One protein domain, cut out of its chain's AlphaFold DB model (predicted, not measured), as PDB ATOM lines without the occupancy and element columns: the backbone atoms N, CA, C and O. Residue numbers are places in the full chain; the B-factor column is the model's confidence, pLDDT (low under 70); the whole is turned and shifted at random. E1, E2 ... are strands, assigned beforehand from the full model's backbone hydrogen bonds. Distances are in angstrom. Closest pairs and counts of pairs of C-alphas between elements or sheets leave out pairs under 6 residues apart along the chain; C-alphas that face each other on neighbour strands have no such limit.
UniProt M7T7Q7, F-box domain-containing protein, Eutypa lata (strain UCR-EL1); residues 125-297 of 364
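This is residues 125 to 297 of the 364 residues of the protein "F-box domain-containing protein" of Eutypa lata (strain UCR-EL1) (UniProt M7T7Q7). With little regular structure, three small sheets stack face to face in turn, with unnamed residues 125 to 170 at one end. Each is a meander, four antiparallel neighbours in chain order: E1 to E4, E5 to E8, E9 to E12. Named strands hold 61 of 173 printed residues, class all strand. The whole is compact, radius of gyration of the C-alphas 17.0 A, spanning 59 by 33 by 32 A.

Find C-alpha 171 at (-28.578, -25.849, 38.692), where E1, residues 171-174, begins. Then come E2, 177-180; E3, 190-195; E4, 200-205; E5, 217-220; E6, 224-229; E7, 232-237; E8, 242-247, 16.8 A long; E9, 254-258; E10, 261-265; E11, 281-285; E12, 290-293, ending at (-18.987, 0.878, 48.280).

E1 and E5 come closest at the C-alphas of Asn 174 and Ile 220, 6.3 A; E5 and E9 at those of Ala 219 and Ile 256, 5.4 A. In the hairpin E6 and E7, find N 227 and O 234 within hydrogen-bond range, 2.8 A.

The printed part has no cut. Links E4 to E5 and E10 to E11 are long. Residues 268 to 297, among others, have pLDDT under 70.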
ATOM      1  N   SER A 125     -20.118 -33.847  31.855       70.62
ATOM      2  CA  SER A 125     -19.949 -34.975  32.772       70.62
ATOM      3  C   SER A 125     -21.079 -35.065  33.800       70.62
ATOM      4  O   SER A 125     -21.501 -36.166  34.133       70.62
ATOM      5  N   ALA A 126     -21.654 -33.936  34.212       69.25
ATOM      6  CA  ALA A 126     -22.728 -33.859  35.195       69.25
ATOM      7  C   ALA A 126     -23.984 -34.630  34.799       69.25
ATOM      8  O   ALA A 126     -24.612 -35.260  35.643       69.25
ATOM      9  N   PHE A 127     -24.334 -34.615  33.511       68.44
ATOM     10  CA  PHE A 127     -25.530 -35.291  33.005       68.44
ATOM     11  C   PHE A 127     -25.448 -36.817  33.089       68.44
ATOM     12  O   PHE A 127     -26.472 -37.489  32.994       68.44
ATOM     13  N   GLN A 128     -24.250 -37.380  33.266       67.12
ATOM     14  CA  GLN A 128     -24.083 -38.818  33.488       67.12
ATOM     15  C   GLN A 128     -24.387 -39.225  34.933       67.12
ATOM     16  O   GLN A 128     -24.416 -40.421  35.234       67.12
ATOM     17  N   HIS A 129     -24.595 -38.257  35.827       69.69
ATOM     18  CA  HIS A 129     -24.755 -38.487  37.252       69.69
ATOM     19  C   HIS A 129     -26.153 -38.076  37.696       69.69
ATOM     20  O   HIS A 129     -26.591 -36.944  37.502       69.69
ATOM     21  N   THR A 130     -26.864 -39.011  38.326       72.00
ATOM     22  CA  THR A 130     -28.108 -38.686  39.017       72.00
ATOM     23  C   THR A 130     -27.763 -37.805  40.212       72.00
ATOM     24  O   THR A 130     -27.148 -38.274  41.170       72.00
ATOM     25  N   MET A 131     -28.144 -36.530  40.156       75.06
ATOM     26  CA  MET A 131     -28.009 -35.596  41.276       75.06
ATOM     27  C   MET A 131     -29.033 -35.958  42.352       75.06
ATOM     28  O   MET A 131     -30.160 -35.471  42.358       75.06
ATOM     29  N   CYS A 132     -28.645 -36.892  43.213       80.00
ATOM     30  CA  CYS A 132     -29.425 -37.365  44.345       80.00
ATOM     31  C   CYS A 132     -28.539 -37.364  45.591       80.00
ATOM     32  O   CYS A 132     -27.356 -37.713  45.516       80.00
ATOM     33  N   LEU A 133     -29.127 -36.992  46.726       80.88
ATOM     34  CA  LEU A 133     -28.478 -37.006  48.034       80.88
ATOM     35  C   LEU A 133     -28.053 -38.413  48.462       80.88
ATOM     36  O   LEU A 133     -26.973 -38.582  49.007       80.88
ATOM     37  N   GLU A 134     -28.866 -39.418  48.142       73.00
ATOM     38  CA  GLU A 134     -28.670 -40.818  48.542       73.00
ATOM     39  C   GLU A 134     -27.527 -41.514  47.778       73.00
ATOM     40  O   GLU A 134     -27.114 -42.619  48.127       73.00
ATOM     41  N   CYS A 135     -27.024 -40.906  46.700       70.38
ATOM     42  CA  CYS A 135     -26.010 -41.515  45.848       70.38
ATOM     43  C   CYS A 135     -24.604 -41.010  46.203       70.38
ATOM     44  O   CYS A 135     -24.088 -40.092  45.566       70.38
ATOM     45  N   GLU A 136     -23.955 -41.672  47.160       71.94
ATOM     46  CA  GLU A 136     -22.529 -41.465  47.479       71.94
ATOM     47  C   GLU A 136     -21.585 -42.229  46.531       71.94
ATOM     48  O   GLU A 136     -20.368 -42.161  46.640       71.94
ATOM     49  N   ARG A 137     -22.125 -42.960  45.543       76.44
ATOM     50  CA  ARG A 137     -21.308 -43.768  44.614       76.44
ATOM     51  C   ARG A 137     -20.348 -42.944  43.764       76.44
ATOM     52  O   ARG A 137     -19.418 -43.505  43.192       76.44
ATOM     53  N   PHE A 138     -20.649 -41.663  43.575       80.62
ATOM     54  CA  PHE A 138     -19.885 -40.800  42.683       80.62
ATOM     55  C   PHE A 138     -19.324 -39.555  43.354       80.62
ATOM     56  O   PHE A 138     -18.278 -39.088  42.919       80.62
ATOM     57  N   PHE A 139     -20.003 -39.033  44.375       88.81
ATOM     58  CA  PHE A 139     -19.499 -37.917  45.156       88.81
ATOM     59  C   PHE A 139     -19.380 -38.314  46.618       88.81
ATOM     60  O   PHE A 139     -20.331 -38.849  47.188       88.81
ATOM     61  N   GLU A 140     -18.235 -38.007  47.210       92.75
ATOM     62  CA  GLU A 140     -17.988 -38.174  48.636       92.75
ATOM     63  C   GLU A 140     -18.361 -36.886  49.373       92.75
ATOM     64  O   GLU A 140     -17.981 -35.790  48.957       92.75
ATOM     65  N   LEU A 141     -19.130 -37.000  50.457       94.25
ATOM     66  CA  LEU A 141     -19.510 -35.844  51.262       94.25
ATOM     67  C   LEU A 141     -18.293 -35.297  52.022       94.25
ATOM     68  O   LEU A 141     -17.719 -35.967  52.877       94.25
ATOM     69  N   ASP A 142     -17.936 -34.049  51.738       95.50
ATOM     70  CA  ASP A 142     -16.843 -33.324  52.375       95.50
ATOM     71  C   ASP A 142     -17.234 -32.879  53.791       95.50
ATOM     72  O   ASP A 142     -17.985 -31.920  53.992       95.50
ATOM     73  N   LYS A 143     -16.677 -33.572  54.786       95.75
ATOM     74  CA  LYS A 143     -16.887 -33.292  56.214       95.75
ATOM     75  C   LYS A 143     -15.910 -32.254  56.781       95.75
ATOM     76  O   LYS A 143     -15.883 -32.037  57.988       95.75
ATOM     77  N   SER A 144     -15.103 -31.596  55.942       94.50
ATOM     78  CA  SER A 144     -14.181 -30.540  56.395       94.50
ATOM     79  C   SER A 144     -14.866 -29.196  56.667       94.50
ATOM     80  O   SER A 144     -14.249 -28.296  57.236       94.50
ATOM     81  N   LEU A 145     -16.137 -29.040  56.281       94.62
ATOM     82  CA  LEU A 145     -16.895 -27.807  56.495       94.62
ATOM     83  C   LEU A 145     -17.270 -27.620  57.978       94.62
ATOM     84  O   LEU A 145     -17.741 -28.566  58.606       94.62
ATOM     85  N   PRO A 146     -17.147 -26.417  58.557       94.94
ATOM     86  CA  PRO A 146     -17.531 -26.166  59.942       94.94
ATOM     87  C   PRO A 146     -19.054 -26.222  60.130       94.94
ATOM     88  O   PRO A 146     -19.797 -25.400  59.591       94.94
ATOM     89  N   VAL A 147     -19.529 -27.158  60.962       94.31
ATOM     90  CA  VAL A 147     -20.965 -27.323  61.278       94.31
ATOM     91  C   VAL A 147     -21.554 -26.068  61.921       94.31
ATOM     92  O   VAL A 147     -22.674 -25.680  61.603       94.31
ATOM     93  N   ALA A 148     -20.775 -25.385  62.767       92.56
ATOM     94  CA  ALA A 148     -21.189 -24.149  63.435       92.56
ATOM     95  C   ALA A 148     -21.537 -23.011  62.458       92.56
ATOM     96  O   ALA A 148     -22.340 -22.146  62.791       92.56
ATOM     97  N   GLU A 149     -20.960 -23.024  61.255       91.62
ATOM     98  CA  GLU A 149     -21.236 -22.030  60.212       91.62
ATOM     99  C   GLU A 149     -22.284 -22.516  59.198       91.62
ATOM    100  O   GLU A 149     -22.647 -21.777  58.289       91.62
ATOM    101  N   GLY A 150     -22.796 -23.742  59.353       91.94
ATOM    102  CA  GLY A 150     -23.786 -24.345  58.461       91.94
ATOM    103  C   GLY A 150     -23.250 -25.466  57.566       91.94
ATOM    104  O   GLY A 150     -23.944 -25.883  56.645       91.94
ATOM    105  N   GLY A 151     -22.041 -25.983  57.796       94.31
ATOM    106  CA  GLY A 151     -21.564 -27.186  57.109       94.31
ATOM    107  C   GLY A 151     -22.391 -28.428  57.470       94.31
ATOM    108  O   GLY A 151     -22.707 -28.650  58.638       94.31
ATOM    109  N   VAL A 152     -22.727 -29.259  56.482       93.12
ATOM    110  CA  VAL A 152     -23.495 -30.500  56.691       93.12
ATOM    111  C   VAL A 152     -22.611 -31.723  56.478       93.12
ATOM    112  O   VAL A 152     -22.012 -31.887  55.420       93.12
ATOM    113  N   HIS A 153     -22.553 -32.602  57.484       94.69
ATOM    114  CA  HIS A 153     -21.714 -33.816  57.477       94.69
ATOM    115  C   HIS A 153     -22.491 -35.116  57.274       94.69
ATOM    116  O   HIS A 153     -21.886 -36.167  57.066       94.69
ATOM    117  N   GLN A 154     -23.817 -35.049  57.354       91.31
ATOM    118  CA  GLN A 154     -24.732 -36.158  57.122       91.31
ATOM    119  C   GLN A 154     -26.094 -35.606  56.702       91.31
ATOM    120  O   GLN A 154     -26.496 -34.536  57.157       91.31
ATOM    121  N   PHE A 155     -26.806 -36.329  55.842       87.06
ATOM    122  CA  PHE A 155     -28.140 -35.917  55.386       87.06
ATOM    123  C   PHE A 155     -29.266 -36.408  56.302       87.06
ATOM    124  O   PHE A 155     -30.404 -35.959  56.178       87.06
ATOM    125  N   GLU A 156     -28.958 -37.321  57.225       84.44
ATOM    126  CA  GLU A 156     -29.921 -37.831  58.193       84.44
ATOM    127  C   GLU A 156     -30.401 -36.697  59.112       84.44
ATOM    128  O   GLU A 156     -29.600 -35.982  59.714       84.44
ATOM    129  N   GLY A 157     -31.721 -36.505  59.181       77.00
ATOM    130  CA  GLY A 157     -32.357 -35.416  59.933       77.00
ATOM    131  C   GLY A 157     -32.771 -34.203  59.093       77.00
ATOM    132  O   GLY A 157     -33.548 -33.378  59.574       77.00
ATOM    133  N   LEU A 158     -32.348 -34.111  57.827       76.31
ATOM    134  CA  LEU A 158     -32.890 -33.114  56.902       76.31
ATOM    135  C   LEU A 158     -34.265 -33.584  56.405       76.31
ATOM    136  O   LEU A 158     -34.379 -34.467  55.555       76.31
ATOM    137  N   GLN A 159     -35.334 -33.024  56.974       66.94
ATOM    138  CA  GLN A 159     -36.706 -33.347  56.579       66.94
ATOM    139  C   GLN A 159     -37.074 -32.664  55.254       66.94
ATOM    140  O   GLN A 159     -37.689 -31.600  55.234       66.94
ATOM    141  N   PHE A 160     -36.746 -33.300  54.130       67.81
ATOM    142  CA  PHE A 160     -37.218 -32.855  52.819       67.81
ATOM    143  C   PHE A 160     -38.668 -33.308  52.611       67.81
ATOM    144  O   PHE A 160     -38.948 -34.449  52.241       67.81
ATOM    145  N   SER A 161     -39.619 -32.418  52.881       56.66
ATOM    146  CA  SER A 161     -41.045 -32.722  52.750       56.66
ATOM    147  C   SER A 161     -41.456 -32.879  51.273       56.66
ATOM    148  O   SER A 161     -41.593 -31.916  50.525       56.66
ATOM    149  N   GLY A 162     -41.682 -34.126  50.844       55.47
ATOM    150  CA  GLY A 162     -42.540 -34.449  49.694       55.47
ATOM    151  C   GLY A 162     -41.978 -34.210  48.287       55.47
ATOM    152  O   GLY A 162     -42.745 -34.223  47.325       55.47
ATOM    153  N   ILE A 163     -40.671 -34.015  48.116       52.19
ATOM    154  CA  ILE A 163     -40.079 -33.836  46.785       52.19
ATOM    155  C   ILE A 163     -39.491 -35.165  46.325       52.19
ATOM    156  O   ILE A 163     -38.546 -35.680  46.911       52.19
ATOM    157  N   SER A 164     -40.057 -35.712  45.246       54.31
ATOM    158  CA  SER A 164     -39.410 -36.741  44.431       54.31
ATOM    159  C   SER A 164     -37.969 -36.304  44.157       54.31
ATOM    160  O   SER A 164     -37.737 -35.373  43.384       54.31
ATOM    161  N   THR A 165     -37.010 -36.974  44.796       53.28
ATOM    162  CA  THR A 165     -35.550 -36.738  44.778       53.28
ATOM    163  C   THR A 165     -34.915 -36.844  43.388       53.28
ATOM    164  O   THR A 165     -33.695 -36.844  43.246       53.28
ATOM    165  N   ARG A 166     -35.724 -36.973  42.332       55.75
ATOM    166  CA  ARG A 166     -35.272 -37.383  41.005       55.75
ATOM    167  C   ARG A 166     -34.793 -36.244  40.118       55.75
ATOM    168  O   ARG A 166     -34.085 -36.539  39.162       55.75
ATOM    169  N   PHE A 167     -35.139 -34.983  40.396       55.34
ATOM    170  CA  PHE A 167     -34.663 -33.874  39.566       55.34
ATOM    171  C   PHE A 167     -34.322 -32.612  40.368       55.34
ATOM    172  O   PHE A 167     -35.236 -31.986  40.915       55.34
ATOM    173  N   PRO A 168     -33.044 -32.179  40.381       60.94
ATOM    174  CA  PRO A 168     -32.683 -30.857  40.881       60.94
ATOM    175  C   PRO A 168     -33.377 -29.795  40.022       60.94
ATOM    176  O   PRO A 168     -33.318 -29.821  38.789       60.94
ATOM    177  N   ARG A 169     -34.098 -28.874  40.670       61.09
ATOM    178  CA  ARG A 169     -34.980 -27.924  39.969       61.09
ATOM    179  C   ARG A 169     -34.276 -26.665  39.483       61.09
ATOM    180  O   ARG A 169     -34.764 -26.030  38.550       61.09
ATOM    181  N   PHE A 170     -33.139 -26.330  40.074       64.75
ATOM    182  CA  PHE A 170     -32.245 -25.274  39.624       64.75
ATOM    183  C   PHE A 170     -30.831 -25.848  39.662       64.75
ATOM    184  O   PHE A 170     -30.514 -26.645  40.548       64.75
ATOM    185  N   MET A 171     -29.989 -25.474  38.703       75.62
ATOM    186  CA  MET A 171     -28.578 -25.849  38.692       75.62
ATOM    187  C   MET A 171     -27.762 -24.656  38.221       75.62
ATOM    188  O   MET A 171     -28.130 -24.007  37.242       75.62
ATOM    189  N   MET A 172     -26.656 -24.391  38.898       87.19
ATOM    190  CA  MET A 172     -25.653 -23.438  38.445       87.19
ATOM    191  C   MET A 172     -24.349 -24.171  38.215       87.19
ATOM    192  O   MET A 172     -24.022 -25.078  38.973       87.19
ATOM    193  N   TYR A 173     -23.604 -23.759  37.198       88.12
ATOM    194  CA  TYR A 173     -22.309 -24.333  36.873       88.12
ATOM    195  C   TYR A 173     -21.260 -23.235  36.756       88.12
ATOM    196  O   TYR A 173     -21.503 -22.217  36.108       88.12
ATOM    197  N   ASN A 174     -20.104 -23.440  37.383       88.56
ATOM    198  CA  ASN A 174     -18.925 -22.604  37.176       88.56
ATOM    199  C   ASN A 174     -17.658 -23.377  37.556       88.56
ATOM    200  O   ASN A 174     -17.613 -23.993  38.619       88.56
ATOM    201  N   SER A 175     -16.622 -23.307  36.713       86.94
ATOM    202  CA  SER A 175     -15.274 -23.815  37.020       86.94
ATOM    203  C   SER A 175     -15.264 -25.255  37.544       86.94
ATOM    204  O   SER A 175     -14.652 -25.547  38.571       86.94
ATOM    205  N   GLY A 176     -15.998 -26.148  36.882       88.06
ATOM    206  CA  GLY A 176     -16.071 -27.548  37.283       88.06
ATOM    207  C   GLY A 176     -16.967 -27.854  38.479       88.06
ATOM    208  O   GLY A 176     -16.954 -28.979  38.967       88.06
ATOM    209  N   ARG A 177     -17.755 -26.893  38.969       91.81
ATOM    210  CA  ARG A 177     -18.645 -27.078  40.124       91.81
ATOM    211  C   ARG A 177     -20.092 -26.891  39.754       91.81
ATOM    212  O   ARG A 177     -20.418 -25.999  38.973       91.81
ATOM    213  N   ILE A 178     -20.953 -27.693  40.369       90.81
ATOM    214  CA  ILE A 178     -22.396 -27.624  40.174       90.81
ATOM    215  C   ILE A 178     -23.079 -27.363  41.496       90.81
ATOM    216  O   ILE A 178     -23.044 -28.215  42.377       90.81
ATOM    217  N   ALA A 179     -23.742 -26.216  41.601       91.38
ATOM    218  CA  ALA A 179     -24.649 -25.938  42.702       91.38
ATOM    219  C   ALA A 179     -26.068 -26.379  42.344       91.38
ATOM    220  O   ALA A 179     -26.563 -26.051  41.264       91.38
ATOM    221  N   TRP A 180     -26.725 -27.088  43.253       88.88
ATOM    222  CA  TRP A 180     -28.109 -27.526  43.123       88.88
ATOM    223  C   TRP A 180     -28.800 -27.596  44.489       88.88
ATOM    224  O   TRP A 180     -28.160 -27.545  45.540       88.88
ATOM    225  N   TRP A 181     -30.130 -27.691  44.478       85.12
ATOM    226  CA  TRP A 181     -30.963 -27.662  45.682       85.12
ATOM    227  C   TRP A 181     -32.010 -28.777  45.607       85.12
ATOM    228  O   TRP A 181     -32.638 -28.938  44.552       85.12
ATOM    229  N   PRO A 182     -32.219 -29.543  46.691       74.12
ATOM    230  CA  PRO A 182     -33.258 -30.568  46.738       74.12
ATOM    231  C   PRO A 182     -34.657 -29.976  46.970       74.12
ATOM    232  O   PRO A 182     -35.647 -30.588  46.573       74.12
ATOM    233  N   GLU A 183     -34.757 -28.791  47.584       67.69
ATOM    234  CA  GLU A 183     -36.038 -28.153  47.901       67.69
ATOM    235  C   GLU A 183     -36.600 -27.287  46.766       67.69
ATOM    236  O   GLU A 183     -35.879 -26.786  45.900       67.69
ATOM    237  N   MET A 184     -37.928 -27.097  46.758       59.91
ATOM    238  CA  MET A 184     -38.572 -26.156  45.840       59.91
ATOM    239  C   MET A 184     -38.154 -24.714  46.171       59.91
ATOM    240  O   MET A 184     -37.883 -24.384  47.321       59.91
ATOM    241  N   TYR A 185     -38.189 -23.851  45.149       52.66
ATOM    242  CA  TYR A 185     -37.766 -22.438  45.104       52.66
ATOM    243  C   TYR A 185     -38.282 -21.481  46.206       52.66
ATOM    244  O   TYR A 185     -37.985 -20.291  46.150       52.66
ATOM    245  N   GLY A 186     -39.029 -21.955  47.202       53.19
ATOM    246  CA  GLY A 186     -39.434 -21.149  48.347       53.19
ATOM    247  C   GLY A 186     -38.349 -21.019  49.413       53.19
ATOM    248  O   GLY A 186     -38.293 -19.990  50.058       53.19
ATOM    249  N   SER A 187     -37.492 -22.022  49.632       54.94
ATOM    250  CA  SER A 187     -36.660 -22.037  50.846       54.94
ATOM    251  C   SER A 187     -35.321 -22.768  50.689       54.94
ATOM    252  O   SER A 187     -35.071 -23.717  51.422       54.94
ATOM    253  N   PRO A 188     -34.416 -22.389  49.768       61.66
ATOM    254  CA  PRO A 188     -33.066 -22.942  49.758       61.66
ATOM    255  C   PRO A 188     -32.248 -22.436  50.961       61.66
ATOM    256  O   PRO A 188     -31.236 -21.779  50.794       61.66
ATOM    257  N   PHE A 189     -32.634 -22.787  52.190       77.06
ATOM    258  CA  PHE A 189     -31.718 -22.744  53.332       77.06
ATOM    259  C   PHE A 189     -30.644 -23.825  53.210       77.06
ATOM    260  O   PHE A 189     -29.697 -23.807  53.982       77.06
ATOM    261  N   PHE A 190     -30.795 -24.753  52.261       86.31
ATOM    262  CA  PHE A 190     -29.894 -25.861  52.010       86.31
ATOM    263  C   PHE A 190     -29.497 -25.919  50.534       86.31
ATOM    264  O   PHE A 190     -30.355 -25.971  49.649       86.31
ATOM    265  N   ALA A 191     -28.196 -25.931  50.268       90.62
ATOM    266  CA  ALA A 191     -27.634 -26.044  48.930       90.62
ATOM    267  C   ALA A 191     -26.525 -27.090  48.900       90.62
ATOM    268  O   ALA A 191     -25.810 -27.293  49.879       90.62
ATOM    269  N   ILE A 192     -26.357 -27.715  47.744       92.75
ATOM    270  CA  ILE A 192     -25.333 -28.721  47.505       92.75
ATOM    271  C   ILE A 192     -24.450 -28.213  46.380       92.75
ATOM    272  O   ILE A 192     -24.958 -27.747  45.363       92.75
ATOM    273  N   VAL A 193     -23.138 -28.296  46.560       94.44
ATOM    274  CA  VAL A 193     -22.155 -28.017  45.520       94.44
ATOM    275  C   VAL A 193     -21.320 -29.262  45.294       94.44
ATOM    276  O   VAL A 193     -20.563 -29.679  46.168       94.44
ATOM    277  N   ASP A 194     -21.452 -29.828  44.104       93.38
ATOM    278  CA  ASP A 194     -20.673 -30.969  43.648       93.38
ATOM    279  C   ASP A 194     -19.480 -30.468  42.831       93.38
ATOM    280  O   ASP A 194     -19.652 -29.799  41.808       93.38
ATOM    281  N   ASP A 195     -18.266 -30.779  43.279       93.00
ATOM    282  CA  ASP A 195     -17.040 -30.521  42.533       93.00
ATOM    283  C   ASP A 195     -16.772 -31.705  41.595       93.00
ATOM    284  O   ASP A 195     -16.463 -32.827  42.007       93.00
ATOM    285  N   LEU A 196     -16.948 -31.465  40.296       88.75
ATOM    286  CA  LEU A 196     -16.790 -32.483  39.269       88.75
ATOM    287  C   LEU A 196     -15.330 -32.906  39.111       88.75
ATOM    288  O   LEU A 196     -15.097 -34.034  38.684       88.75
ATOM    289  N   CYS A 197     -14.359 -32.067  39.461       87.12
ATOM    290  CA  CYS A 197     -12.948 -32.430  39.369       87.12
ATOM    291  C   CYS A 197     -12.560 -33.367  40.514       87.12
ATOM    292  O   CYS A 197     -12.017 -34.446  40.274       87.12
ATOM    293  N   THR A 198     -12.878 -32.974  41.749       90.38
ATOM    294  CA  THR A 198     -12.424 -33.680  42.960       90.38
ATOM    295  C   THR A 198     -13.365 -34.784  43.419       90.38
ATOM    296  O   THR A 198     -12.975 -35.589  44.254       90.38
ATOM    297  N   LYS A 199     -14.592 -34.839  42.881       89.69
ATOM    298  CA  LYS A 199     -15.660 -35.739  43.346       89.69
ATOM    299  C   LYS A 199     -16.081 -35.483  44.788       89.69
ATOM    300  O   LYS A 199     -16.719 -36.331  45.402       89.69
ATOM    301  N   MET A 200     -15.809 -34.287  45.295       93.56
ATOM    302  CA  MET A 200     -16.277 -33.873  46.608       93.56
ATOM    303  C   MET A 200     -17.642 -33.203  46.487       93.56
ATOM    304  O   MET A 200     -17.840 -32.289  45.682       93.56
ATOM    305  N   ARG A 201     -18.583 -33.645  47.314       94.56
ATOM    306  CA  ARG A 201     -19.875 -33.007  47.536       94.56
ATOM    307  C   ARG A 201     -19.797 -32.164  48.788       94.56
ATOM    308  O   ARG A 201     -19.435 -32.653  49.851       94.56
ATOM    309  N   ARG A 202     -20.210 -30.912  48.686       95.81
ATOM    310  CA  ARG A 202     -20.334 -30.002  49.821       95.81
ATOM    311  C   ARG A 202     -21.779 -29.627  50.020       95.81
ATOM    312  O   ARG A 202     -22.484 -29.348  49.056       95.81
ATOM    313  N   ALA A 203     -22.209 -29.626  51.266       93.81
ATOM    314  CA  ALA A 203     -23.582 -29.357  51.632       93.81
ATOM    315  C   ALA A 203     -23.600 -28.205  52.640       93.81
ATOM    316  O   ALA A 203     -22.918 -28.249  53.665       93.81
ATOM    317  N   TYR A 204     -24.342 -27.157  52.296       92.94
ATOM    318  CA  TYR A 204     -24.334 -25.874  52.984       92.94
ATOM    319  C   TYR A 204     -25.724 -25.541  53.495       92.94
ATOM    320  O   TYR A 204     -26.691 -25.560  52.731       92.94
ATOM    321  N   LEU A 205     -25.798 -25.173  54.766       89.12
ATOM    322  CA  LEU A 205     -26.930 -24.505  55.378       89.12
ATOM    323  C   LEU A 205     -26.676 -22.999  55.443       89.12
ATOM    324  O   LEU A 205     -25.544 -22.546  55.614       89.12
ATOM    325  N   PHE A 206     -27.752 -22.228  55.343       86.38
ATOM    326  CA  PHE A 206     -27.742 -20.775  55.472       86.38
ATOM    327  C   PHE A 206     -28.605 -20.355  56.667       86.38
ATOM    328  O   PHE A 206     -29.753 -19.935  56.486       86.38
ATOM    329  N   PRO A 207     -28.087 -20.494  57.902       80.31
ATOM    330  CA  PRO A 207     -28.878 -20.313  59.122       80.31
ATOM    331  C   PRO A 207     -29.431 -18.888  59.265       80.31
ATOM    332  O   PRO A 207     -30.535 -18.694  59.772       80.31
ATOM    333  N   ASN A 208     -28.713 -17.895  58.734       80.44
ATOM    334  CA  ASN A 208     -29.088 -16.481  58.804       80.44
ATOM    335  C   ASN A 208     -30.307 -16.128  57.933       80.44
ATOM    336  O   ASN A 208     -30.855 -15.029  58.038       80.44
ATOM    337  N   ASN A 209     -30.784 -17.061  57.102       73.50
ATOM    338  CA  ASN A 209     -31.889 -16.812  56.185       73.50
ATOM    339  C   ASN A 209     -33.293 -17.093  56.749       73.50
ATOM    340  O   ASN A 209     -34.290 -16.917  56.049       73.50
ATOM    341  N   GLY A 210     -33.399 -17.444  58.036       67.50
ATOM    342  CA  GLY A 210     -34.646 -17.373  58.813       67.50
ATOM    343  C   GLY A 210     -35.835 -18.192  58.286       67.50
ATOM    344  O   GLY A 210     -36.962 -17.924  58.685       67.50
ATOM    345  N   GLY A 211     -35.623 -19.142  57.367       64.19
ATOM    346  CA  GLY A 211     -36.671 -20.024  56.826       64.19
ATOM    347  C   GLY A 211     -37.787 -19.322  56.035       64.19
ATOM    348  O   GLY A 211     -38.838 -19.916  55.791       64.19
ATOM    349  N   PHE A 212     -37.600 -18.058  55.648       64.06
ATOM    350  CA  PHE A 212     -38.626 -17.299  54.932       64.06
ATOM    351  C   PHE A 212     -38.736 -17.746  53.473       64.06
ATOM    352  O   PHE A 212     -37.729 -17.972  52.805       64.06
ATOM    353  N   ARG A 213     -39.976 -17.802  52.962       64.06
ATOM    354  CA  ARG A 213     -40.304 -18.332  51.627       64.06
ATOM    355  C   ARG A 213     -39.933 -17.427  50.434       64.06
ATOM    356  O   ARG A 213     -40.454 -17.609  49.333       64.06
ATOM    357  N   GLN A 214     -39.124 -16.395  50.651       68.19
ATOM    358  CA  GLN A 214     -38.804 -15.429  49.603       68.19
ATOM    359  C   GLN A 214     -37.748 -16.007  48.657       68.19
ATOM    360  O   GLN A 214     -36.840 -16.713  49.087       68.19
ATOM    361  N   GLY A 215     -37.868 -15.712  47.360       73.69
ATOM    362  CA  GLY A 215     -36.920 -16.189  46.357       73.69
ATOM    363  C   GLY A 215     -35.495 -15.716  46.654       73.69
ATOM    364  O   GLY A 215     -35.263 -14.538  46.929       73.69
ATOM    365  N   TYR A 216     -34.543 -16.640  46.571       83.19
ATOM    366  CA  TYR A 216     -33.128 -16.362  46.790       83.19
ATOM    367  C   TYR A 216     -32.463 -15.996  45.472       83.19
ATOM    368  O   TYR A 216     -32.746 -16.581  44.424       83.19
ATOM    369  N   LYS A 217     -31.540 -15.042  45.539       88.06
ATOM    370  CA  LYS A 217     -30.624 -14.744  44.439       88.06
ATOM    371  C   LYS A 217     -29.365 -15.565  44.688       88.06
ATOM    372  O   LYS A 217     -28.909 -15.659  45.823       88.06
ATOM    373  N   THR A 218     -28.818 -16.203  43.667       90.75
ATOM    374  CA  THR A 218     -27.651 -17.076  43.834       90.75
ATOM    375  C   THR A 218     -26.605 -16.780  42.773       90.75
ATOM    376  O   THR A 218     -26.928 -16.406  41.646       90.75
ATOM    377  N   ALA A 219     -25.337 -16.915  43.152       91.88
ATOM    378  CA  ALA A 219     -24.185 -16.781  42.267       91.88
ATOM    379  C   ALA A 219     -23.123 -17.822  42.652       91.88
ATOM    380  O   ALA A 219     -23.024 -18.225  43.806       91.88
ATOM    381  N   ILE A 220     -22.340 -18.292  41.683       94.06
ATOM    382  CA  ILE A 220     -21.243 -19.233  41.917       94.06
ATOM    383  C   ILE A 220     -20.062 -18.825  41.047       94.06
ATOM    384  O   ILE A 220     -20.233 -18.481  39.874       94.06
ATOM    385  N   SER A 221     -18.875 -18.850  41.638       92.44
ATOM    386  CA  SER A 221     -17.602 -18.568  40.984       92.44
ATOM    387  C   SER A 221     -16.630 -19.735  41.177       92.44
ATOM    388  O   SER A 221     -16.973 -20.777  41.732       92.44
ATOM    389  N   SER A 222     -15.377 -19.558  40.761       90.88
ATOM    390  CA  SER A 222     -14.303 -20.510  41.049       90.88
ATOM    391  C   SER A 222     -13.942 -20.618  42.537       90.88
ATOM    392  O   SER A 222     -13.302 -21.597  42.920       90.88
ATOM    393  N   ARG A 223     -14.328 -19.648  43.380       93.69
ATOM    394  CA  ARG A 223     -13.969 -19.609  44.813       93.69
ATOM    395  C   ARG A 223     -15.149 -19.445  45.761       93.69
ATOM    396  O   ARG A 223     -14.996 -19.783  46.931       93.69
ATOM    397  N   LEU A 224     -16.295 -18.967  45.282       94.31
ATOM    398  CA  LEU A 224     -17.439 -18.620  46.118       94.31
ATOM    399  C   LEU A 224     -18.716 -19.320  45.667       94.31
ATOM    400  O   LEU A 224     -19.008 -19.393  44.472       94.31
ATOM    401  N   PHE A 225     -19.523 -19.722  46.642       94.81
ATOM    402  CA  PHE A 225     -20.952 -19.936  46.467       94.81
ATOM    403  C   PHE A 225     -21.709 -18.869  47.249       94.81
ATOM    404  O   PHE A 225     -21.541 -18.749  48.459       94.81
ATOM    405  N   VAL A 226     -22.518 -18.085  46.548       92.50
ATOM    406  CA  VAL A 226     -23.201 -16.915  47.091       92.50
ATOM    407  C   VAL A 226     -24.699 -17.158  47.089       92.50
ATOM    408  O   VAL A 226     -25.284 -17.547  46.073       92.50
ATOM    409  N   MET A 227     -25.313 -16.861  48.221       91.75
ATOM    410  CA  MET A 227     -26.744 -16.858  48.421       91.75
ATOM    411  C   MET A 227     -27.165 -15.522  49.024       91.75
ATOM    412  O   MET A 227     -26.560 -14.990  49.945       91.75
ATOM    413  N   CYS A 228     -28.202 -14.950  48.445       88.56
ATOM    414  CA  CYS A 228     -28.543 -13.558  48.620       88.56
ATOM    415  C   CYS A 228     -30.036 -13.429  48.922       88.56
ATOM    416  O   CYS A 228     -30.861 -13.967  48.173       88.56
ATOM    417  N   ARG A 229     -30.382 -12.677  49.971       88.00
ATOM    418  CA  ARG A 229     -31.767 -12.473  50.415       88.00
ATOM    419  C   ARG A 229     -31.960 -11.066  50.969       88.00
ATOM    420  O   ARG A 229     -31.297 -10.697  51.928       88.00
ATOM    421  N   GLY A 230     -32.896 -10.305  50.396       87.69
ATOM    422  CA  GLY A 230     -33.146  -8.916  50.802       87.69
ATOM    423  C   GLY A 230     -31.866  -8.082  50.728       87.69
ATOM    424  O   GLY A 230     -31.307  -7.908  49.646       87.69
ATOM    425  N   THR A 231     -31.396  -7.634  51.891       90.06
ATOM    426  CA  THR A 231     -30.148  -6.893  52.116       90.06
ATOM    427  C   THR A 231     -28.999  -7.763  52.633       90.06
ATOM    428  O   THR A 231     -27.934  -7.256  52.957       90.06
ATOM    429  N   THR A 232     -29.171  -9.076  52.746       90.56
ATOM    430  CA  THR A 232     -28.138  -9.981  53.261       90.56
ATOM    431  C   THR A 232     -27.480 -10.755  52.125       90.56
ATOM    432  O   THR A 232     -28.141 -11.316  51.242       90.56
ATOM    433  N   VAL A 233     -26.151 -10.795  52.155       91.06
ATOM    434  CA  VAL A 233     -25.309 -11.574  51.250       91.06
ATOM    435  C   VAL A 233     -24.534 -12.584  52.075       91.06
ATOM    436  O   VAL A 233     -23.660 -12.210  52.853       91.06
ATOM    437  N   ASP A 234     -24.837 -13.858  51.867       92.19
ATOM    438  CA  ASP A 234     -24.132 -14.990  52.446       92.19
ATOM    439  C   ASP A 234     -23.233 -15.620  51.384       92.19
ATOM    440  O   ASP A 234     -23.686 -15.985  50.299       92.19
ATOM    441  N   ALA A 235     -21.948 -15.770  51.678       93.25
ATOM    442  CA  ALA A 235     -20.977 -16.326  50.754       93.25
ATOM    443  C   ALA A 235     -20.114 -17.387  51.437       93.25
ATOM    444  O   ALA A 235     -19.377 -17.105  52.383       93.25
ATOM    445  N   TRP A 236     -20.183 -18.607  50.917       94.38
ATOM    446  CA  TRP A 236     -19.288 -19.699  51.270       94.38
ATOM    447  C   TRP A 236     -18.026 -19.631  50.430       94.38
ATOM    448  O   TRP A 236     -18.088 -19.661  49.199       94.38
ATOM    449  N   HIS A 237     -16.876 -19.592  51.095       93.81
ATOM    450  CA  HIS A 237     -15.587 -19.657  50.430       93.81
ATOM    451  C   HIS A 237     -15.116 -21.110  50.310       93.81
ATOM    452  O   HIS A 237     -14.867 -21.773  51.314       93.81
ATOM    453  N   PHE A 238     -14.903 -21.596  49.086       93.81
ATOM    454  CA  PHE A 238     -14.543 -22.994  48.841       93.81
ATOM    455  C   PHE A 238     -13.162 -23.371  49.391       93.81
ATOM    456  O   PHE A 238     -13.005 -24.438  49.965       93.81
ATOM    457  N   THR A 239     -12.144 -22.524  49.253       92.38
ATOM    458  CA  THR A 239     -10.806 -22.853  49.782       92.38
ATOM    459  C   THR A 239     -10.703 -22.685  51.298       92.38
ATOM    460  O   THR A 239     -10.135 -23.536  51.968       92.38
ATOM    461  N   LEU A 240     -11.253 -21.595  51.842       91.69
ATOM    462  CA  LEU A 240     -11.180 -21.285  53.270       91.69
ATOM    463  C   LEU A 240     -12.197 -22.066  54.115       91.69
ATOM    464  O   LEU A 240     -12.096 -22.038  55.336       91.69
ATOM    465  N   ASN A 241     -13.167 -22.738  53.483       93.69
ATOM    466  CA  ASN A 241     -14.242 -23.481  54.142       93.69
ATOM    467  C   ASN A 241     -14.981 -22.656  55.208       93.69
ATOM    468  O   ASN A 241     -15.303 -23.167  56.272       93.69
ATOM    469  N   CYS A 242     -15.257 -21.384  54.922       92.44
ATOM    470  CA  CYS A 242     -15.958 -20.502  55.851       92.44
ATOM    471  C   CYS A 242     -17.142 -19.790  55.193       92.44
ATOM    472  O   CYS A 242     -17.084 -19.440  54.005       92.44
ATOM    473  N   LEU A 243     -18.176 -19.523  55.986       92.12
ATOM    474  CA  LEU A 243     -19.297 -18.661  55.649       92.12
ATOM    475  C   LEU A 243     -18.977 -17.219  56.047       92.12
ATOM    476  O   LEU A 243     -18.506 -16.914  57.147       92.12
ATOM    477  N   ARG A 244     -19.274 -16.295  55.142       91.38
ATOM    478  CA  ARG A 244     -19.246 -14.862  55.406       91.38
ATOM    479  C   ARG A 244     -20.602 -14.269  55.084       91.38
ATOM    480  O   ARG A 244     -21.113 -14.474  53.990       91.38
ATOM    481  N   SER A 245     -21.135 -13.501  56.022       90.56
ATOM    482  CA  SER A 245     -22.385 -12.768  55.857       90.56
ATOM    483  C   SER A 245     -22.100 -11.277  55.898       90.56
ATOM    484  O   SER A 245     -21.324 -10.810  56.735       90.56
ATOM    485  N   VAL A 246     -22.712 -10.539  54.983       89.25
ATOM    486  CA  VAL A 246     -22.582  -9.089  54.866       89.25
ATOM    487  C   VAL A 246     -23.967  -8.499  54.645       89.25
ATOM    488  O   VAL A 246     -24.714  -8.967  53.785       89.25
ATOM    489  N   GLU A 247     -24.303  -7.469  55.415       89.56
ATOM    490  CA  GLU A 247     -25.507  -6.675  55.198       89.56
ATOM    491  C   GLU A 247     -25.172  -5.478  54.308       89.56
ATOM    492  O   GLU A 247     -24.224  -4.734  54.555       89.56
ATOM    493  N   ILE A 248     -25.935  -5.315  53.240       88.56
ATOM    494  CA  ILE A 248     -25.835  -4.203  52.301       88.56
ATOM    495  C   ILE A 248     -26.980  -3.215  52.560       88.56
ATOM    496  O   ILE A 248     -28.040  -3.603  53.039       88.56
ATOM    497  N   PRO A 249     -26.811  -1.931  52.225       86.44
ATOM    498  CA  PRO A 249     -27.792  -0.911  52.594       86.44
ATOM    499  C   PRO A 249     -29.123  -1.010  51.831       86.44
ATOM    500  O   PRO A 249     -30.102  -0.392  52.234       86.44
ATOM    501  N   GLU A 250     -29.161  -1.727  50.705       87.50
ATOM    502  CA  GLU A 250     -30.278  -1.704  49.758       87.50
ATOM    503  C   GLU A 250     -30.556  -3.097  49.198       87.50
ATOM    504  O   GLU A 250     -29.647  -3.917  49.057       87.50
ATOM    505  N   GLU A 251     -31.811  -3.359  48.830       88.56
ATOM    506  CA  GLU A 251     -32.150  -4.556  48.066       88.56
ATOM    507  C   GLU A 251     -31.559  -4.488  46.650       88.56
ATOM    508  O   GLU A 251     -31.352  -3.424  46.064       88.56
ATOM    509  N   PHE A 252     -31.290  -5.653  46.072       87.50
ATOM    510  CA  PHE A 252     -30.682  -5.793  44.752       87.50
ATOM    511  C   PHE A 252     -31.459  -6.784  43.916       87.50
ATOM    512  O   PHE A 252     -32.005  -7.731  44.459       87.50
ATOM    513  N   ASP A 253     -31.455  -6.639  42.598       85.38
ATOM    514  CA  ASP A 253     -32.171  -7.527  41.683       85.38
ATOM    515  C   ASP A 253     -31.338  -8.739  41.273       85.38
ATOM    516  O   ASP A 253     -31.880  -9.825  41.050       85.38
ATOM    517  N   ARG A 254     -30.017  -8.565  41.141       86.31
ATOM    518  CA  ARG A 254     -29.110  -9.593  40.613       86.31
ATOM    519  C   ARG A 254     -27.787  -9.633  41.363       86.31
ATOM    520  O   ARG A 254     -27.321  -8.618  41.875       86.31
ATOM    521  N   CYS A 255     -27.180 -10.814  41.369       88.94
ATOM    522  CA  CYS A 255     -25.867 -11.082  41.939       88.94
ATOM    523  C   CYS A 255     -25.035 -11.874  40.922       88.94
ATOM    524  O   CYS A 255     -25.550 -12.785  40.272       88.94
ATOM    525  N   ILE A 256     -23.768 -11.500  40.759       87.88
ATOM    526  CA  ILE A 256     -22.787 -12.173  39.904       87.88
ATOM    527  C   ILE A 256     -21.520 -12.367  40.737       87.88
ATOM    528  O   ILE A 256     -21.134 -11.468  41.480       87.88
ATOM    529  N   ALA A 257     -20.867 -13.523  40.622       89.31
ATOM    530  CA  ALA A 257     -19.638 -13.824  41.347       89.31
ATOM    531  C   ALA A 257     -18.505 -14.185  40.376       89.31
ATOM    532  O   ALA A 257     -18.700 -14.979  39.456       89.31
ATOM    533  N   GLU A 258     -17.311 -13.637  40.608       86.88
ATOM    534  CA  GLU A 258     -16.098 -13.900  39.825       86.88
ATOM    535  C   GLU A 258     -14.883 -13.955  40.760       86.88
ATOM    536  O   GLU A 258     -14.568 -12.985  41.454       86.88
ATOM    537  N   GLY A 259     -14.200 -15.102  40.815       88.25
ATOM    538  CA  GLY A 259     -13.170 -15.341  41.828       88.25
ATOM    539  C   GLY A 259     -13.719 -15.097  43.239       88.25
ATOM    540  O   GLY A 259     -14.731 -15.685  43.611       88.25
ATOM    541  N   GLU A 260     -13.082 -14.215  44.006       88.94
ATOM    542  CA  GLU A 260     -13.507 -13.825  45.367       88.94
ATOM    543  C   GLU A 260     -14.381 -12.566  45.401       88.94
ATOM    544  O   GLU A 260     -14.635 -12.008  46.466       88.94
ATOM    545  N   ARG A 261     -14.809 -12.075  44.239       86.00
ATOM    546  CA  ARG A 261     -15.557 -10.828  44.123       86.00
ATOM    547  C   ARG A 261     -17.015 -11.125  43.833       86.00
ATOM    548  O   ARG A 261     -17.342 -12.019  43.053       86.00
ATOM    549  N   ILE A 262     -17.874 -10.314  44.431       86.31
ATOM    550  CA  ILE A 262     -19.317 -10.338  44.213       86.31
ATOM    551  C   ILE A 262     -19.714  -8.975  43.659       86.31
ATOM    552  O   ILE A 262     -19.304  -7.955  44.210       86.31
ATOM    553  N   LEU A 263     -20.486  -8.974  42.576       84.62
ATOM    554  CA  LEU A 263     -21.133  -7.806  42.000       84.62
ATOM    555  C   LEU A 263     -22.638  -7.908  42.247       84.62
ATOM    556  O   LEU A 263     -23.302  -8.819  41.751       84.62
ATOM    557  N   LEU A 264     -23.170  -6.936  42.977       85.81
ATOM    558  CA  LEU A 264     -24.600  -6.797  43.240       85.81
ATOM    559  C   LEU A 264     -25.151  -5.666  42.377       85.81
ATOM    560  O   LEU A 264     -24.508  -4.622  42.259       85.81
ATOM    561  N   ILE A 265     -26.316  -5.882  41.771       84.25
ATOM    562  CA  ILE A 265     -26.980  -4.910  40.897       84.25
ATOM    563  C   ILE A 265     -28.327  -4.572  41.520       84.25
ATOM    564  O   ILE A 265     -29.232  -5.409  41.496       84.25
ATOM    565  N   SER A 266     -28.467  -3.361  42.057       84.94
ATOM    566  CA  SER A 266     -29.754  -2.834  42.515       84.94
ATOM    567  C   SER A 266     -30.476  -2.055  41.420       84.94
ATOM    568  O   SER A 266     -29.856  -1.325  40.642       84.94
ATOM    569  N   ASN A 267     -31.799  -2.231  41.350       78.62
ATOM    570  CA  ASN A 267     -32.674  -1.267  40.698       78.62
ATOM    571  C   ASN A 267     -32.978  -0.194  41.725       78.62
ATOM    572  O   ASN A 267     -33.810  -0.389  42.611       78.62
ATOM    573  N   ASN A 268     -32.331   0.952  41.601       67.81
ATOM    574  CA  ASN A 268     -32.877   2.115  42.266       67.81
ATOM    575  C   ASN A 268     -34.083   2.556  41.435       67.81
ATOM    576  O   ASN A 268     -33.964   2.747  40.220       67.81
ATOM    577  N   GLY A 269     -35.250   2.667  42.078       62.06
ATOM    578  CA  GLY A 269     -36.429   3.272  41.460       62.06
ATOM    579  C   GLY A 269     -36.087   4.646  40.863       62.06
ATOM    580  O   GLY A 269     -35.059   5.225  41.222       62.06
ATOM    581  N   PRO A 270     -36.909   5.171  39.937       56.81
ATOM    582  CA  PRO A 270     -36.623   6.441  39.279       56.81
ATOM    583  C   PRO A 270     -36.397   7.522  40.338       56.81
ATOM    584  O   PRO A 270     -37.307   7.889  41.081       56.81
ATOM    585  N   THR A 271     -35.163   8.013  40.437       53.66
ATOM    586  CA  THR A 271     -34.881   9.199  41.235       53.66
ATOM    587  C   THR A 271     -35.535  10.382  40.529       53.66
ATOM    588  O   THR A 271     -35.274  10.564  39.339       53.66
ATOM    589  N   PRO A 272     -36.340  11.208  41.219       57.50
ATOM    590  CA  PRO A 272     -37.118  12.278  40.589       57.50
ATOM    591  C   PRO A 272     -36.270  13.333  39.855       57.50
ATOM    592  O   PRO A 272     -36.815  14.123  39.094       57.50
ATOM    593  N   GLU A 273     -34.948  13.345  40.043       56.72
ATOM    594  CA  GLU A 273     -34.046  14.328  39.435       56.72
ATOM    595  C   GLU A 273     -33.359  13.888  38.134       56.72
ATOM    596  O   GLU A 273     -32.807  14.742  37.439       56.72
ATOM    597  N   LYS A 274     -33.350  12.597  37.769       51.94
ATOM    598  CA  LYS A 274     -32.672  12.122  36.546       51.94
ATOM    599  C   LYS A 274     -33.378  10.898  35.970       51.94
ATOM    600  O   LYS A 274     -33.523   9.895  36.660       51.94
ATOM    601  N   ASP A 275     -33.727  10.969  34.687       51.22
ATOM    602  CA  ASP A 275     -34.406   9.947  33.865       51.22
ATOM    603  C   ASP A 275     -33.553   8.674  33.598       51.22
ATOM    604  O   ASP A 275     -33.578   8.075  32.524       51.22
ATOM    605  N   GLY A 276     -32.742   8.251  34.572       53.59
ATOM    606  CA  GLY A 276     -31.844   7.107  34.469       53.59
ATOM    607  C   GLY A 276     -31.976   6.167  35.660       53.59
ATOM    608  O   GLY A 276     -31.933   6.588  36.813       53.59
ATOM    609  N   THR A 277     -32.078   4.869  35.384       52.09
ATOM    610  CA  THR A 277     -31.961   3.822  36.400       52.09
ATOM    611  C   THR A 277     -30.539   3.824  36.963       52.09
ATOM    612  O   THR A 277     -29.588   3.428  36.284       52.09
ATOM    613  N   LEU A 278     -30.374   4.276  38.206       53.06
ATOM    614  CA  LEU A 278     -29.098   4.204  38.913       53.06
ATOM    615  C   LEU A 278     -28.820   2.748  39.296       53.06
ATOM    616  O   LEU A 278     -29.411   2.223  40.234       53.06
ATOM    617  N   GLN A 279     -27.897   2.107  38.581       61.94
ATOM    618  CA  GLN A 279     -27.331   0.827  38.997       61.94
ATOM    619  C   GLN A 279     -26.181   1.087  39.966       61.94
ATOM    620  O   GLN A 279     -25.133   1.597  39.563       61.94
ATOM    621  N   ARG A 280     -26.351   0.718  41.237       64.56
ATOM    622  CA  ARG A 280     -25.231   0.692  42.184       64.56
ATOM    623  C   ARG A 280     -24.540  -0.659  42.134       64.56
ATOM    624  O   ARG A 280     -25.180  -1.691  41.949       64.56
ATOM    625  N   ARG A 281     -23.214  -0.617  42.263       66.75
ATOM    626  CA  ARG A 281     -22.331  -1.780  42.209       66.75
ATOM    627  C   ARG A 281     -21.575  -1.873  43.519       66.75
ATOM    628  O   ARG A 281     -20.776  -0.996  43.841       66.75
ATOM    629  N   TYR A 282     -21.816  -2.949  44.248       66.12
ATOM    630  CA  TYR A 282     -21.083  -3.257  45.467       66.12
ATOM    631  C   TYR A 282     -20.008  -4.283  45.137       66.12
ATOM    632  O   TYR A 282     -20.303  -5.269  44.461       66.12
ATOM    633  N   LYS A 283     -18.777  -4.034  45.595       68.44
ATOM    634  CA  LYS A 283     -17.703  -5.025  45.604       68.44
ATOM    635  C   LYS A 283     -17.529  -5.483  47.044       68.44
ATOM    636  O   LYS A 283     -17.165  -4.688  47.908       68.44
ATOM    637  N   VAL A 284     -17.788  -6.760  47.280       64.12
ATOM    638  CA  VAL A 284     -17.553  -7.384  48.582       64.12
ATOM    639  C   VAL A 284     -16.223  -8.124  48.519       64.12
ATOM    640  O   VAL A 284     -16.045  -8.976  47.647       64.12
ATOM    641  N   ASP A 285     -15.294  -7.771  49.409       67.50
ATOM    642  CA  ASP A 285     -14.051  -8.512  49.625       67.50
ATOM    643  C   ASP A 285     -14.163  -9.299  50.938       67.50
ATOM    644  O   ASP A 285     -14.195  -8.754  52.042       67.50
ATOM    645  N   LEU A 286     -14.283 -10.616  50.805       64.88
ATOM    646  CA  LEU A 286     -14.555 -11.502  51.935       64.88
ATOM    647  C   LEU A 286     -13.324 -11.762  52.812       64.88
ATOM    648  O   LEU A 286     -13.483 -12.252  53.936       64.88
ATOM    649  N   ALA A 287     -12.119 -11.440  52.328       65.25
ATOM    650  CA  ALA A 287     -10.891 -11.579  53.103       65.25
ATOM    651  C   ALA A 287     -10.777 -10.474  54.160       65.25
ATOM    652  O   ALA A 287     -10.374 -10.737  55.291       65.25
ATOM    653  N   THR A 288     -11.184  -9.253  53.809       67.06
ATOM    654  CA  THR A 288     -11.092  -8.071  54.682       67.06
ATOM    655  C   THR A 288     -12.360  -7.814  55.491       67.06
ATOM    656  O   THR A 288     -12.309  -7.070  56.463       67.06
ATOM    657  N   LYS A 289     -13.486  -8.455  55.132       59.03
ATOM    658  CA  LYS A 289     -14.843  -8.109  55.607       59.03
ATOM    659  C   LYS A 289     -15.252  -6.667  55.269       59.03
ATOM    660  O   LYS A 289     -16.274  -6.202  55.769       59.03
ATOM    661  N   ASP A 290     -14.511  -5.986  54.398       57.12
ATOM    662  CA  ASP A 290     -14.795  -4.604  54.041       57.12
ATOM    663  C   ASP A 290     -15.742  -4.538  52.837       57.12
ATOM    664  O   ASP A 290     -15.483  -5.061  51.747       57.12
ATOM    665  N   LEU A 291     -16.857  -3.837  53.031       52.91
ATOM    666  CA  LEU A 291     -17.718  -3.366  51.953       52.91
ATOM    667  C   LEU A 291     -17.079  -2.128  51.329       52.91
ATOM    668  O   LEU A 291     -17.243  -1.010  51.818       52.91
ATOM    669  N   GLN A 292     -16.384  -2.301  50.208       53.09
ATOM    670  CA  GLN A 292     -15.973  -1.156  49.405       53.09
ATOM    671  C   GLN A 292     -17.147  -0.737  48.517       53.09
ATOM    672  O   GLN A 292     -17.335  -1.225  47.397       53.09
ATOM    673  N   GLY A 293     -17.974   0.166  49.049       48.59
ATOM    674  CA  GLY A 293     -18.987   0.878  48.280       48.59
ATOM    675  C   GLY A 293     -18.295   1.761  47.250       48.59
ATOM    676  O   GLY A 293     -17.741   2.805  47.585       48.59
ATOM    677  N   SER A 294     -18.292   1.338  45.990       43.91
ATOM    678  CA  SER A 294     -17.704   2.150  44.939       43.91
ATOM    679  C   SER A 294     -18.700   3.228  44.530       43.91
ATOM    680  O   SER A 294     -19.579   2.985  43.703       43.91
ATOM    681  N   GLY A 295     -18.551   4.426  45.095       42.31
ATOM    682  CA  GLY A 295     -19.183   5.623  44.553       42.31
ATOM    683  C   GLY A 295     -18.793   5.766  43.082       42.31
ATOM    684  O   GLY A 295     -17.624   5.944  42.761       42.31
ATOM    685  N   ASP A 296     -19.771   5.604  42.196       40.97
ATOM    686  CA  ASP A 296     -19.695   5.969  40.780       40.97
ATOM    687  C   ASP A 296     -18.580   5.305  39.938       40.97
ATOM    688  O   ASP A 296     -18.069   5.885  38.976       40.97
ATOM    689  N   ALA A 297     -18.192   4.056  40.240       35.94
ATOM    690  CA  ALA A 297     -17.219   3.385  39.379       35.94
ATOM    691  C   ALA A 297     -17.844   2.803  38.113       35.94
ATOM    692  O   ALA A 297     -18.473   1.738  38.090       35.94
TER     693      ALA A 297